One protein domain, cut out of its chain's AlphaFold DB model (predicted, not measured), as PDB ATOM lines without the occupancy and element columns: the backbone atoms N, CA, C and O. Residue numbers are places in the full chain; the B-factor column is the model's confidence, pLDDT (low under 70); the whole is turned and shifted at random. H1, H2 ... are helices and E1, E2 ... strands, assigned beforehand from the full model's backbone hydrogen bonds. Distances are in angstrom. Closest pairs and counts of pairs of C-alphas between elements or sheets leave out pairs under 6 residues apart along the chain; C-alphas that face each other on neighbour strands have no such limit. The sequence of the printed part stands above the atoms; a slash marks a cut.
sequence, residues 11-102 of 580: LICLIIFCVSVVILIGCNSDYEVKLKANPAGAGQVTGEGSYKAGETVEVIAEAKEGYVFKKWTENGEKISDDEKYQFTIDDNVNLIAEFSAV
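AT A GLANCE: This is residues 11 to 102 of the 580 residues of the protein "Flg_new_2 domain-containing protein" of Candidatus Syntrophocurvum alkaliphilum (UniProt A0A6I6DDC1). A small sandwich of two sheets face to face, their strands running nearly along each other, makes the body, and the helix H1 sticks out beyond one end of it like a handle. The larger sheet, E3 E1 E8 E5 E6, is curled like part of a barrel and mixed; the smaller, E2 E4 E7, is antiparallel and covers part of it. The 92 printed residues hold one named helix and eight named strands, in the order H1 E1 E2 E3 E4 E5 E6 E7 E8, and the class is mixed, helices and strands. The whole is a rod, only just loose and close to extended, with a radius of gyration of the C-alphas of 18.3 A and spans of 68 by 19 by 17 A; H1 and Gly 26, which stand free, add to its length.

IN THESE COORDINATES: H1, residues 11 to 25, begins at C-alpha 11 (193.781, 176.905, 185.307) and is 19.8 A long. E1, residues 30 to 38, is the longest strand by residues, 25.2 A, and begins at C-alpha 30 (182.411, 206.692, 186.777). E2, residues 43 to 46, measures 9.9 A and runs on into E3, residues 49 to 52, 10.1 A, at 34 degrees. E4, residues 56 to 63, spans 22.7 A. E5, residues 67 to 74, spans 20.3 A and bends by 54 degrees at residue 70. E6, residues 77 to 80, is 9.6 A and E7, residues 84 to 88, is 13.8 A. E8, residues 94 to 101, is 22.4 A and ends at C-alpha 101 (161.082, 234.150, 184.416).

HOW THE PARTS SIT: In the strongly twisted larger sheet E1 and E8 are parallel at 15 degrees, with N 38 and O 97 2.8 A apart. E1 is staggered: residues 30 to 33 pair with the edge strand E3, antiparallel, N 31 and O 51 at 2.7 A, and residues 34 to 38 with E8. E8 and E5 are antiparallel, N 70 and O 98 at 2.9 A. E5 and E6 form a hairpin, N 72 and O 80 at 2.9 A. In the other sheet E4 is the inner strand, antiparallel to E2, N 44 and O 62 at 2.8 A, and to E7, N 57 and O 87 at 2.9 A. The sheets form a sandwich, with their best planes 15 degrees apart; the closest C-alphas of E4 and E8 are those of Ala 61 and Ala 97, 6.4 A. H1 is on neither sheet, and every O i to N i+4 pair in it is within hydrogen-bond range.

THE WHOLE: The C-alphas farthest apart are those of Leu 11 and Val 102, 68.1 A. Without residues 11 to 26 the body spans 44 by 20 by 16 A. The printed part has no cut, and its links between named elements are tight. The mean pLDDT of the printed part is 82.4; it is under 70 at residue 11, residues 17 to 29, residue 66 and residues 101 to 102.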
ATOM      1  N   LEU A  11     195.230 176.691 185.336       66.88
ATOM      2  CA  LEU A  11     193.781 176.905 185.307       66.88
ATOM      3  C   LEU A  11     193.318 177.815 186.455       66.88
ATOM      4  O   LEU A  11     192.499 178.696 186.230       66.88
ATOM      5  N   ILE A  12     193.879 177.665 187.658       72.25
ATOM      6  CA  ILE A  12     193.632 178.574 188.788       72.25
ATOM      7  C   ILE A  12     194.180 179.970 188.474       72.25
ATOM      8  O   ILE A  12     193.475 180.945 188.690       72.25
ATOM      9  N   CYS A  13     195.374 180.091 187.887       72.62
ATOM     10  CA  CYS A  13     195.886 181.369 187.389       72.62
ATOM     11  C   CYS A  13     195.007 181.945 186.272       72.62
ATOM     12  O   CYS A  13     194.822 183.152 186.254       72.62
ATOM     13  N   LEU A  14     194.433 181.126 185.383       71.56
ATOM     14  CA  LEU A  14     193.495 181.596 184.358       71.56
ATOM     15  C   LEU A  14     192.171 182.067 184.973       71.56
ATOM     16  O   LEU A  14     191.650 183.086 184.549       71.56
ATOM     17  N   ILE A  15     191.641 181.380 185.988       72.44
ATOM     18  CA  ILE A  15     190.415 181.790 186.688       72.44
ATOM     19  C   ILE A  15     190.672 183.036 187.538       72.44
ATOM     20  O   ILE A  15     189.873 183.958 187.482       72.44
ATOM     21  N   ILE A  16     191.793 183.125 188.259       72.75
ATOM     22  CA  ILE A  16     192.192 184.342 188.984       72.75
ATOM     23  C   ILE A  16     192.434 185.488 187.998       72.75
ATOM     24  O   ILE A  16     191.991 186.596 188.265       72.75
ATOM     25  N   PHE A  17     193.057 185.233 186.843       69.31
ATOM     26  CA  PHE A  17     193.217 186.235 185.791       69.31
ATOM     27  C   PHE A  17     191.853 186.677 185.266       69.31
ATOM     28  O   PHE A  17     191.564 187.858 185.345       69.31
ATOM     29  N   CYS A  18     190.966 185.767 184.855       61.44
ATOM     30  CA  CYS A  18     189.620 186.099 184.382       61.44
ATOM     31  C   CYS A  18     188.751 186.778 185.451       61.44
ATOM     32  O   CYS A  18     187.999 187.675 185.107       61.44
ATOM     33  N   VAL A  19     188.860 186.417 186.733       62.81
ATOM     34  CA  VAL A  19     188.129 187.074 187.830       62.81
ATOM     35  C   VAL A  19     188.732 188.442 188.142       62.81
ATOM     36  O   VAL A  19     187.983 189.399 188.270       62.81
ATOM     37  N   SER A  20     190.060 188.593 188.172       60.16
ATOM     38  CA  SER A  20     190.695 189.915 188.293       60.16
ATOM     39  C   SER A  20     190.397 190.798 187.082       60.16
ATOM     40  O   SER A  20     190.167 191.985 187.245       60.16
ATOM     41  N   VAL A  21     190.314 190.218 185.882       56.44
ATOM     42  CA  VAL A  21     189.944 190.901 184.641       56.44
ATOM     43  C   VAL A  21     188.459 191.246 184.649       56.44
ATOM     44  O   VAL A  21     188.129 192.334 184.226       56.44
ATOM     45  N   VAL A  22     187.565 190.424 185.203       55.28
ATOM     46  CA  VAL A  22     186.141 190.778 185.396       55.28
ATOM     47  C   VAL A  22     185.936 191.766 186.555       55.28
ATOM     48  O   VAL A  22     184.950 192.488 186.557       55.28
ATOM     49  N   ILE A  23     186.881 191.891 187.491       57.06
ATOM     50  CA  ILE A  23     186.903 192.955 188.513       57.06
ATOM     51  C   ILE A  23     187.556 194.250 187.973       57.06
ATOM     52  O   ILE A  23     187.236 195.332 188.446       57.06
ATOM     53  N   LEU A  24     188.424 194.159 186.956       50.22
ATOM     54  CA  LEU A  24     189.036 195.295 186.241       50.22
ATOM     55  C   LEU A  24     188.215 195.779 185.026       50.22
ATOM     56  O   LEU A  24     188.389 196.913 184.595       50.22
ATOM     57  N   ILE A  25     187.356 194.923 184.459       55.25
ATOM     58  CA  ILE A  25     186.429 195.199 183.342       55.25
ATOM     59  C   ILE A  25     184.981 195.302 183.839       55.25
ATOM     60  O   ILE A  25     184.131 195.820 183.123       55.25
ATOM     61  N   GLY A  26     184.677 194.865 185.065       52.69
ATOM     62  CA  GLY A  26     183.429 195.217 185.736       52.69
ATOM     63  C   GLY A  26     183.369 196.734 185.811       52.69
ATOM     64  O   GLY A  26     184.163 197.329 186.535       52.69
ATOM     65  N   CYS A  27     182.529 197.338 184.965       51.38
ATOM     66  CA  CYS A  27     182.691 198.725 184.553       51.38
ATOM     67  C   CYS A  27     182.519 199.689 185.728       51.38
ATOM     68  O   CYS A  27     181.433 200.196 185.986       51.38
ATOM     69  N   ASN A  28     183.638 200.028 186.366       60.91
ATOM     70  CA  ASN A  28     183.797 201.260 187.128       60.91
ATOM     71  C   ASN A  28     183.977 202.425 186.130       60.91
ATOM     72  O   ASN A  28     184.959 203.164 186.165       60.91
ATOM     73  N   SER A  29     183.039 202.518 185.185       66.44
ATOM     74  CA  SER A  29     182.721 203.738 184.465       66.44
ATOM     75  C   SER A  29     182.078 204.664 185.484       66.44
ATOM     76  O   SER A  29     180.888 204.551 185.780       66.44
ATOM     77  N   ASP A  30     182.906 205.519 186.076       82.19
ATOM     78  CA  ASP A  30     182.411 206.692 186.777       82.19
ATOM     79  C   ASP A  30     181.801 207.595 185.686       82.19
ATOM     80  O   ASP A  30     182.511 208.127 184.829       82.19
ATOM     81  N   TYR A  31     180.476 207.667 185.649       86.81
ATOM     82  CA  TYR A  31     179.700 208.420 184.677       86.81
ATOM     83  C   TYR A  31     179.544 209.868 185.136       86.81
ATOM     84  O   TYR A  31     179.398 210.158 186.327       86.81
ATOM     85  N   GLU A  32     179.607 210.799 184.191       93.00
ATOM     86  CA  GLU A  32     179.582 212.227 184.489       93.00
ATOM     87  C   GLU A  32     178.145 212.762 184.432       93.00
ATOM     88  O   GLU A  32     177.528 212.774 183.366       93.00
ATOM     89  N   VAL A  33     177.628 213.229 185.573       95.00
ATOM     90  CA  VAL A  33     176.395 214.022 185.642       95.00
ATOM     91  C   VAL A  33     176.776 215.478 185.438       95.00
ATOM     92  O   VAL A  33     177.310 216.121 186.347       95.00
ATOM     93  N   LYS A  34     176.487 216.007 184.248       93.31
ATOM     94  CA  LYS A  34     176.558 217.447 183.981       93.31
ATOM     95  C   LYS A  34     175.187 218.061 184.187       93.31
ATOM     96  O   LYS A  34     174.233 217.681 183.509       93.31
ATOM     97  N   LEU A  35     175.108 219.048 185.073       96.12
ATOM     98  CA  LEU A  35     173.909 219.860 185.237       96.12
ATOM     99  C   LEU A  35     174.097 221.215 184.571       96.12
ATOM    100  O   LEU A  35     175.185 221.790 184.556       96.12
ATOM    101  N   LYS A  36     173.009 221.758 184.033       92.56
ATOM    102  CA  LYS A  36     173.000 223.111 183.488       92.56
ATOM    103  C   LYS A  36     171.678 223.798 183.798       92.56
ATOM    104  O   LYS A  36     170.622 223.325 183.394       92.56
ATOM    105  N   ALA A  37     171.736 224.957 184.447       92.06
ATOM    106  CA  ALA A  37     170.607 225.879 184.448       92.06
ATOM    107  C   ALA A  37     170.426 226.469 183.038       92.06
ATOM    108  O   ALA A  37     171.391 226.951 182.434       92.06
ATOM    109  N   ASN A  38     169.200 226.450 182.519       82.38
ATOM    110  CA  ASN A  38     168.807 227.161 181.312       82.38
ATOM    111  C   ASN A  38     167.612 228.078 181.642       82.38
ATOM    112  O   ASN A  38     166.568 227.571 182.045       82.38
ATOM    113  N   PRO A  39     167.742 229.413 181.511       89.12
ATOM    114  CA  PRO A  39     168.965 230.165 181.212       89.12
ATOM    115  C   PRO A  39     170.091 229.975 182.246       89.12
ATOM    116  O   PRO A  39     169.856 229.702 183.423       89.12
ATOM    117  N   ALA A  40     171.344 230.151 181.816       77.50
ATOM    118  CA  ALA A  40     172.502 230.004 182.699       77.50
ATOM    119  C   ALA A  40     172.497 231.079 183.802       77.50
ATOM    120  O   ALA A  40     172.603 232.270 183.514       77.50
ATOM    121  N   GLY A  41     172.386 230.651 185.064       76.12
ATOM    122  CA  GLY A  41     172.291 231.539 186.230       76.12
ATOM    123  C   GLY A  41     170.868 231.956 186.636       76.12
ATOM    124  O   GLY A  41     170.735 232.751 187.567       76.12
ATOM    125  N   ALA A  42     169.827 231.417 185.985       82.81
ATOM    126  CA  ALA A  42     168.418 231.577 186.381       82.81
ATOM    127  C   ALA A  42     168.050 230.826 187.681       82.81
ATOM    128  O   ALA A  42     167.064 231.142 188.339       82.81
ATOM    129  N   GLY A  43     168.870 229.855 188.070       86.06
ATOM    130  CA  GLY A  43     168.783 229.123 189.328       86.06
ATOM    131  C   GLY A  43     170.110 228.433 189.629       86.06
ATOM    132  O   GLY A  43     170.996 228.374 188.766       86.06
ATOM    133  N   GLN A  44     170.256 227.930 190.851       92.12
ATOM    134  CA  GLN A  44     171.382 227.089 191.236       92.12
ATOM    135  C   GLN A  44     170.990 225.619 191.068       92.12
ATOM    136  O   GLN A  44     170.026 225.147 191.664       92.12
ATOM    137  N   VAL A  45     171.756 224.897 190.252       90.69
ATOM    138  CA  VAL A  45     171.653 223.439 190.133       90.69
ATOM    139  C   VAL A  45     172.708 222.778 191.016       90.69
ATOM    140  O   VAL A  45     173.846 223.244 191.079       90.69
ATOM    141  N   THR A  46     172.337 221.711 191.717       92.94
ATOM    142  CA  THR A  46     173.251 220.898 192.538       92.94
ATOM    143  C   THR A  46     172.983 219.409 192.316       92.94
ATOM    144  O   THR A  46     171.886 219.044 191.898       92.94
ATOM    145  N   GLY A  47     173.996 218.564 192.546       91.19
ATOM    146  CA  GLY A  47     173.998 217.146 192.148       91.19
ATOM    147  C   GLY A  47     174.817 216.842 190.880       91.19
ATOM    148  O   GLY A  47     174.689 215.761 190.318       91.19
ATOM    149  N   GLU A  48     175.644 217.783 190.406       87.38
ATOM    150  CA  GLU A  48     176.650 217.499 189.373       87.38
ATOM    151  C   GLU A  48     177.870 216.782 189.967       87.38
ATOM    152  O   GLU A  48     178.240 217.007 191.123       87.38
ATOM    153  N   GLY A  49     178.516 215.924 189.177       92.69
ATOM    154  CA  GLY A  49     179.662 215.151 189.648       92.69
ATOM    155  C   GLY A  49     179.974 213.920 188.805       92.69
ATOM    156  O   GLY A  49     179.441 213.726 187.716       92.69
ATOM    157  N   SER A  50     180.862 213.080 189.332       87.12
ATOM    158  CA  SER A  50     181.227 211.790 188.747       87.12
ATOM    159  C   SER A  50     180.737 210.684 189.682       87.12
ATOM    160  O   SER A  50     181.148 210.640 190.843       87.12
ATOM    161  N   TYR A  51     179.824 209.852 189.186       87.88
ATOM    162  CA  TYR A  51     179.040 208.881 189.955       87.88
ATOM    163  C   TYR A  51     179.171 207.487 189.352       87.88
ATOM    164  O   TYR A  51     179.401 207.336 188.152       87.88
ATOM    165  N   LYS A  52     179.012 206.439 190.154       87.38
ATOM    166  CA  LYS A  52     179.173 205.060 189.672       87.38
ATOM    167  C   LYS A  52     177.888 204.504 189.086       87.38
ATOM    168  O   LYS A  52     176.790 204.809 189.543       87.38
ATOM    169  N   ALA A  53     178.049 203.597 188.124       86.00
ATOM    170  CA  ALA A  53     176.967 202.760 187.624       86.00
ATOM    171  C   ALA A  53     176.182 202.112 188.787       86.00
ATOM    172  O   ALA A  53     176.742 201.347 189.577       86.00
ATOM    173  N   GLY A  54     174.886 202.413 188.879       83.62
ATOM    174  CA  GLY A  54     173.981 201.947 189.931       83.62
ATOM    175  C   GLY A  54     173.842 202.857 191.160       83.62
ATOM    176  O   GLY A  54     173.052 202.522 192.042       83.62
ATOM    177  N   GLU A  55     174.552 203.986 191.248       88.62
ATOM    178  CA  GLU A  55     174.322 204.987 192.302       88.62
ATOM    179  C   GLU A  55     173.070 205.828 192.002       88.62
ATOM    180  O   GLU A  55     172.792 206.167 190.850       88.62
ATOM    181  N   THR A  56     172.302 206.163 193.043       88.88
ATOM    182  CA  THR A  56     171.166 207.093 192.949       88.88
ATOM    183  C   THR A  56     171.642 208.515 193.217       88.88
ATOM    184  O   THR A  56     172.265 208.777 194.247       88.88
ATOM    185  N   VAL A  57     171.317 209.433 192.310       91.44
ATOM    186  CA  VAL A  57     171.662 210.856 192.385       91.44
ATOM    187  C   VAL A  57     170.381 211.659 192.595       91.44
ATOM    188  O   VAL A  57     169.421 211.493 191.845       91.44
ATOM    189  N   GLU A  58     170.362 212.529 193.612       94.25
ATOM    190  CA  GLU A  58     169.390 213.625 193.706       94.25
ATOM    191  C   GLU A  58     169.993 214.864 193.047       94.25
ATOM    192  O   GLU A  58     171.097 215.285 193.405       94.25
ATOM    193  N   VAL A  59     169.253 215.457 192.114       93.69
ATOM    194  CA  VAL A  59     169.554 216.768 191.542       93.69
ATOM    195  C   VAL A  59     168.499 217.766 192.003       93.69
ATOM    196  O   VAL A  59     167.305 217.464 192.017       93.69
ATOM    197  N   ILE A  60     168.942 218.955 192.408       93.81
ATOM    198  CA  ILE A  60     168.076 220.020 192.929       93.81
ATOM    199  C   ILE A  60     168.271 221.266 192.071       93.81
ATOM    200  O   ILE A  60     169.406 221.709 191.882       93.81
ATOM    201  N   ALA A  61     167.168 221.826 191.580       90.25
ATOM    202  CA  ALA A  61     167.112 223.085 190.850       90.25
ATOM    203  C   ALA A  61     166.452 224.170 191.716       90.25
ATOM    204  O   ALA A  61     165.237 224.344 191.686       90.25
ATOM    205  N   GLU A  62     167.251 224.918 192.477       89.12
ATOM    206  CA  GLU A  62     166.751 226.044 193.275       89.12
ATOM    207  C   GLU A  62     166.628 227.287 192.380       89.12
ATOM    208  O   GLU A  62     167.630 227.825 191.896       89.12
ATOM    209  N   ALA A  63     165.397 227.732 192.116       87.38
ATOM    210  CA  ALA A  63     165.148 228.923 191.305       87.38
ATOM    211  C   ALA A  63     165.657 230.194 192.005       87.38
ATOM    212  O   ALA A  63     165.514 230.365 193.216       87.38
ATOM    213  N   LYS A  64     166.251 231.107 191.232       77.25
ATOM    214  CA  LYS A  64     166.668 232.418 191.732       77.25
ATOM    215  C   LYS A  64     165.487 233.394 191.700       77.25
ATOM    216  O   LYS A  64     164.570 233.238 190.902       77.25
ATOM    217  N   GLU A  65     165.538 234.430 192.535       72.56
ATOM    218  CA  GLU A  65     164.591 235.554 192.518       72.56
ATOM    219  C   GLU A  65     164.332 236.072 191.084       72.56
ATOM    220  O   GLU A  65     165.259 236.188 190.275       72.56
ATOM    221  N   GLY A  66     163.055 236.307 190.761       67.88
ATOM    222  CA  GLY A  66     162.566 236.613 189.409       67.88
ATOM    223  C   GLY A  66     162.278 235.394 188.512       67.88
ATOM    224  O   GLY A  66     161.652 235.554 187.464       67.88
ATOM    225  N   TYR A  67     162.677 234.179 188.905       74.75
ATOM    226  CA  TYR A  67     162.491 232.944 188.132       74.75
ATOM    227  C   TYR A  67     161.668 231.894 188.884       74.75
ATOM    228  O   TYR A  67     161.593 231.872 190.110       74.75
ATOM    229  N   VAL A  68     161.071 230.985 188.116       82.50
ATOM    230  CA  VAL A  68     160.468 229.736 188.589       82.50
ATOM    231  C   VAL A  68     161.029 228.574 187.789       82.50
ATOM    232  O   VAL A  68     161.204 228.657 186.568       82.50
ATOM    233  N   PHE A  69     161.287 227.466 188.472       90.62
ATOM    234  CA  PHE A  69     161.558 226.202 187.807       90.62
ATOM    235  C   PHE A  69     160.337 225.756 186.986       90.62
ATOM    236  O   PHE A  69     159.190 226.056 187.334       90.62
ATOM    237  N   LYS A  70     160.575 225.070 185.865       93.44
ATOM    238  CA  LYS A  70     159.510 224.502 185.022       93.44
ATOM    239  C   LYS A  70     159.618 223.001 184.850       93.44
ATOM    240  O   LYS A  70     158.585 222.343 184.831       93.44
ATOM    241  N   LYS A  71     160.827 222.489 184.615       91.06
ATOM    242  CA  LYS A  71     161.079 221.068 184.355       91.06
ATOM    243  C   LYS A  71     162.570 220.758 184.288       91.06
ATOM    244  O   LYS A  71     163.374 221.596 183.881       91.06
ATOM    245  N   TRP A  72     162.912 219.504 184.552       95.19
ATOM    246  CA  TRP A  72     164.165 218.919 184.091       95.19
ATOM    247  C   TRP A  72     163.973 218.368 182.674       95.19
ATOM    248  O   TRP A  72     162.945 217.755 182.354       95.19
ATOM    249  N   THR A  73     164.967 218.576 181.813       91.69
ATOM    250  CA  THR A  73     165.013 218.011 180.461       91.69
ATOM    251  C   THR A  73     166.338 217.320 180.181       91.69
ATOM    252  O   THR A  73     167.377 217.724 180.700       91.69
ATOM    253  N   GLU A  74     166.300 216.311 179.319       90.75
ATOM    254  CA  GLU A  74     167.484 215.684 178.737       90.75
ATOM    255  C   GLU A  74     167.275 215.540 177.227       90.75
ATOM    256  O   GLU A  74     166.186 215.199 176.770       90.75
ATOM    257  N   ASN A  75     168.293 215.883 176.430       84.31
ATOM    258  CA  ASN A  75     168.224 215.922 174.957       84.31
ATOM    259  C   ASN A  75     167.042 216.741 174.367       84.31
ATOM    260  O   ASN A  75     166.737 216.631 173.181       84.31
ATOM    261  N   GLY A  76     166.402 217.597 175.177       80.00
ATOM    262  CA  GLY A  76     165.218 218.395 174.834       80.00
ATOM    263  C   GLY A  76     163.873 217.780 175.256       80.00
ATOM    264  O   GLY A  76     162.873 218.502 175.313       80.00
ATOM    265  N   GLU A  77     163.830 216.494 175.611       83.81
ATOM    266  CA  GLU A  77     162.630 215.842 176.148       83.81
ATOM    267  C   GLU A  77     162.477 216.117 177.654       83.81
ATOM    268  O   GLU A  77     163.455 216.358 178.360       83.81
ATOM    269  N   LYS A  78     161.236 216.131 178.162       92.69
ATOM    270  CA  LYS A  78     160.965 216.361 179.591       92.69
ATOM    271  C   LYS A  78     161.097 215.058 180.375       92.69
ATOM    272  O   LYS A  78     160.409 214.095 180.050       92.69
ATOM    273  N   ILE A  79     161.871 215.095 181.458       89.38
ATOM    274  CA  ILE A  79     162.070 213.955 182.367       89.38
ATOM    275  C   ILE A  79     161.430 214.140 183.757       89.38
ATOM    276  O   ILE A  79     161.109 213.149 184.402       89.38
ATOM    277  N   SER A  80     161.199 215.381 184.210       90.38
ATOM    278  CA  SER A  80     160.494 215.691 185.468       90.38
ATOM    279  C   SER A  80     159.910 217.106 185.449       90.38
ATOM    280  O   SER A  80     160.477 217.982 184.796       90.38
ATOM    281  N   ASP A  81     158.813 217.341 186.176       92.31
ATOM    282  CA  ASP A  81     158.285 218.680 186.507       92.31
ATOM    283  C   ASP A  81     158.684 219.139 187.929       92.31
ATOM    284  O   ASP A  81     158.476 220.300 188.274       92.31
ATOM    285  N   ASP A  82     159.274 218.257 188.745       89.62
ATOM    286  CA  ASP A  82     159.650 218.534 190.139       89.62
ATOM    287  C   ASP A  82     161.062 219.140 190.251       89.62
ATOM    288  O   ASP A  82     162.010 218.650 189.632       89.62
ATOM    289  N   GLU A  83     161.223 220.175 191.090       86.56
ATOM    290  CA  GLU A  83     162.508 220.865 191.349       86.56
ATOM    291  C   GLU A  83     163.605 219.915 191.851       86.56
ATOM    292  O   GLU A  83     164.790 220.094 191.550       86.56
ATOM    293  N   LYS A  84     163.196 218.886 192.599       93.12
ATOM    294  CA  LYS A  84     164.044 217.787 193.059       93.12
ATOM    295  C   LYS A  84     163.749 216.547 192.240       93.12
ATOM    296  O   LYS A  84     162.627 216.048 192.257       93.12
ATOM    297  N   TYR A  85     164.765 216.027 191.566       93.69
ATOM    298  CA  TYR A  85     164.648 214.825 190.753       93.69
ATOM    299  C   TYR A  85     165.673 213.785 191.204       93.69
ATOM    300  O   TYR A  85     166.847 214.100 191.381       93.69
ATOM    301  N   GLN A  86     165.219 212.546 191.404       94.06
ATOM    302  CA  GLN A  86     166.069 211.413 191.769       94.06
ATOM    303  C   GLN A  86     166.052 210.362 190.662       94.06
ATOM    304  O   GLN A  86     164.984 209.956 190.201       94.06
ATOM    305  N   PHE A  87     167.233 209.891 190.272       89.50
ATOM    306  CA  PHE A  87     167.413 208.854 189.257       89.50
ATOM    307  C   PHE A  87     168.639 207.992 189.571       89.50
ATOM    308  O   PHE A  87     169.467 208.349 190.408       89.50
ATOM    309  N   THR A  88     168.748 206.840 188.910       90.69
ATOM    310  CA  THR A  88     169.888 205.923 189.048       90.69
ATOM    311  C   THR A  88     170.774 206.013 187.814       90.69
ATOM    312  O   THR A  88     170.269 206.066 186.699       90.69
ATOM    313  N   ILE A  89     172.087 206.021 188.023       89.38
ATOM    314  CA  ILE A  89     173.100 206.219 186.983       89.38
ATOM    315  C   ILE A  89     173.374 204.927 186.201       89.38
ATOM    316  O   ILE A  89     173.804 203.930 186.786       89.38
ATOM    317  N   ASP A  90     173.198 204.956 184.878       86.25
ATOM    318  CA  ASP A  90     173.572 203.872 183.956       86.25
ATOM    319  C   ASP A  90     174.365 204.317 182.702       86.25
ATOM    320  O   ASP A  90     175.103 203.492 182.154       86.25
ATOM    321  N   ASP A  91     174.320 205.603 182.325       89.00
ATOM    322  CA  ASP A  91     175.265 206.288 181.415       89.00
ATOM    323  C   ASP A  91     175.534 207.749 181.881       89.00
ATOM    324  O   ASP A  91     175.118 208.173 182.962       89.00
ATOM    325  N   ASN A  92     176.265 208.530 181.081       90.56
ATOM    326  CA  ASN A  92     176.585 209.942 181.290       90.56
ATOM    327  C   ASN A  92     175.357 210.827 181.053       90.56
ATOM    328  O   ASN A  92     174.914 211.009 179.916       90.56
ATOM    329  N   VAL A  93     174.864 211.447 182.118       92.94
ATOM    330  CA  VAL A  93     173.598 212.182 182.126       92.94
ATOM    331  C   VAL A  93     173.835 213.694 182.024       92.94
ATOM    332  O   VAL A  93     174.698 214.262 182.699       92.94
ATOM    333  N   ASN A  94     173.086 214.361 181.144       94.06
ATOM    334  CA  ASN A  94     173.276 215.771 180.788       94.06
ATOM    335  C   ASN A  94     171.963 216.544 180.975       94.06
ATOM    336  O   ASN A  94     171.286 216.902 180.006       94.06
ATOM    337  N   LEU A  95     171.602 216.797 182.238       94.50
ATOM    338  CA  LEU A  95     170.320 217.409 182.577       94.50
ATOM    339  C   LEU A  95     170.359 218.928 182.486       94.50
ATOM    340  O   LEU A  95     171.236 219.606 183.033       94.50
ATOM    341  N   ILE A  96     169.321 219.462 181.858       94.50
ATOM    342  CA  ILE A  96     169.054 220.887 181.786       94.50
ATOM    343  C   ILE A  96     167.843 221.195 182.667       94.50
ATOM    344  O   ILE A  96     166.730 220.742 182.385       94.50
ATOM    345  N   ALA A  97     168.065 221.968 183.729       91.56
ATOM    346  CA  ALA A  97     166.994 222.584 184.502       91.56
ATOM    347  C   ALA A  97     166.464 223.775 183.701       91.56
ATOM    348  O   ALA A  97     167.148 224.795 183.580       91.56
ATOM    349  N   GLU A  98     165.270 223.629 183.136       88.44
ATOM    350  CA  GLU A  98     164.576 224.704 182.439       88.44
ATOM    351  C   GLU A  98     163.828 225.558 183.469       88.44
ATOM    352  O   GLU A  98     162.874 225.106 184.114       88.44
ATOM    353  N   PHE A  99     164.265 226.805 183.608       87.69
ATOM    354  CA  PHE A  99     163.604 227.852 184.379       87.69
ATOM    355  C   PHE A  99     162.933 228.832 183.410       87.69
ATOM    356  O   PHE A  99     163.491 229.154 182.361       87.69
ATOM    357  N   SER A 100     161.775 229.383 183.777       77.31
ATOM    358  CA  SER A 100     161.278 230.614 183.147       77.31
ATOM    359  C   SER A 100     161.408 231.776 184.118       77.31
ATOM    360  O   SER A 100     161.403 231.577 185.333       77.31
ATOM    361  N   ALA A 101     161.450 233.001 183.598       64.62
ATOM    362  CA  ALA A 101     161.082 234.150 184.416       64.62
ATOM    363  C   ALA A 101     159.638 233.974 184.929       64.62
ATOM    364  O   ALA A 101     158.822 233.285 184.300       64.62
ATOM    365  N   VAL A 102     159.312 234.590 186.061       53.06
ATOM    366  CA  VAL A 102     157.916 234.794 186.463       53.06
ATOM    367  C   VAL A 102     157.325 235.851 185.532       53.06
ATOM    368  O   VAL A 102     157.877 236.942 185.423       53.06
TER     369      VAL A 102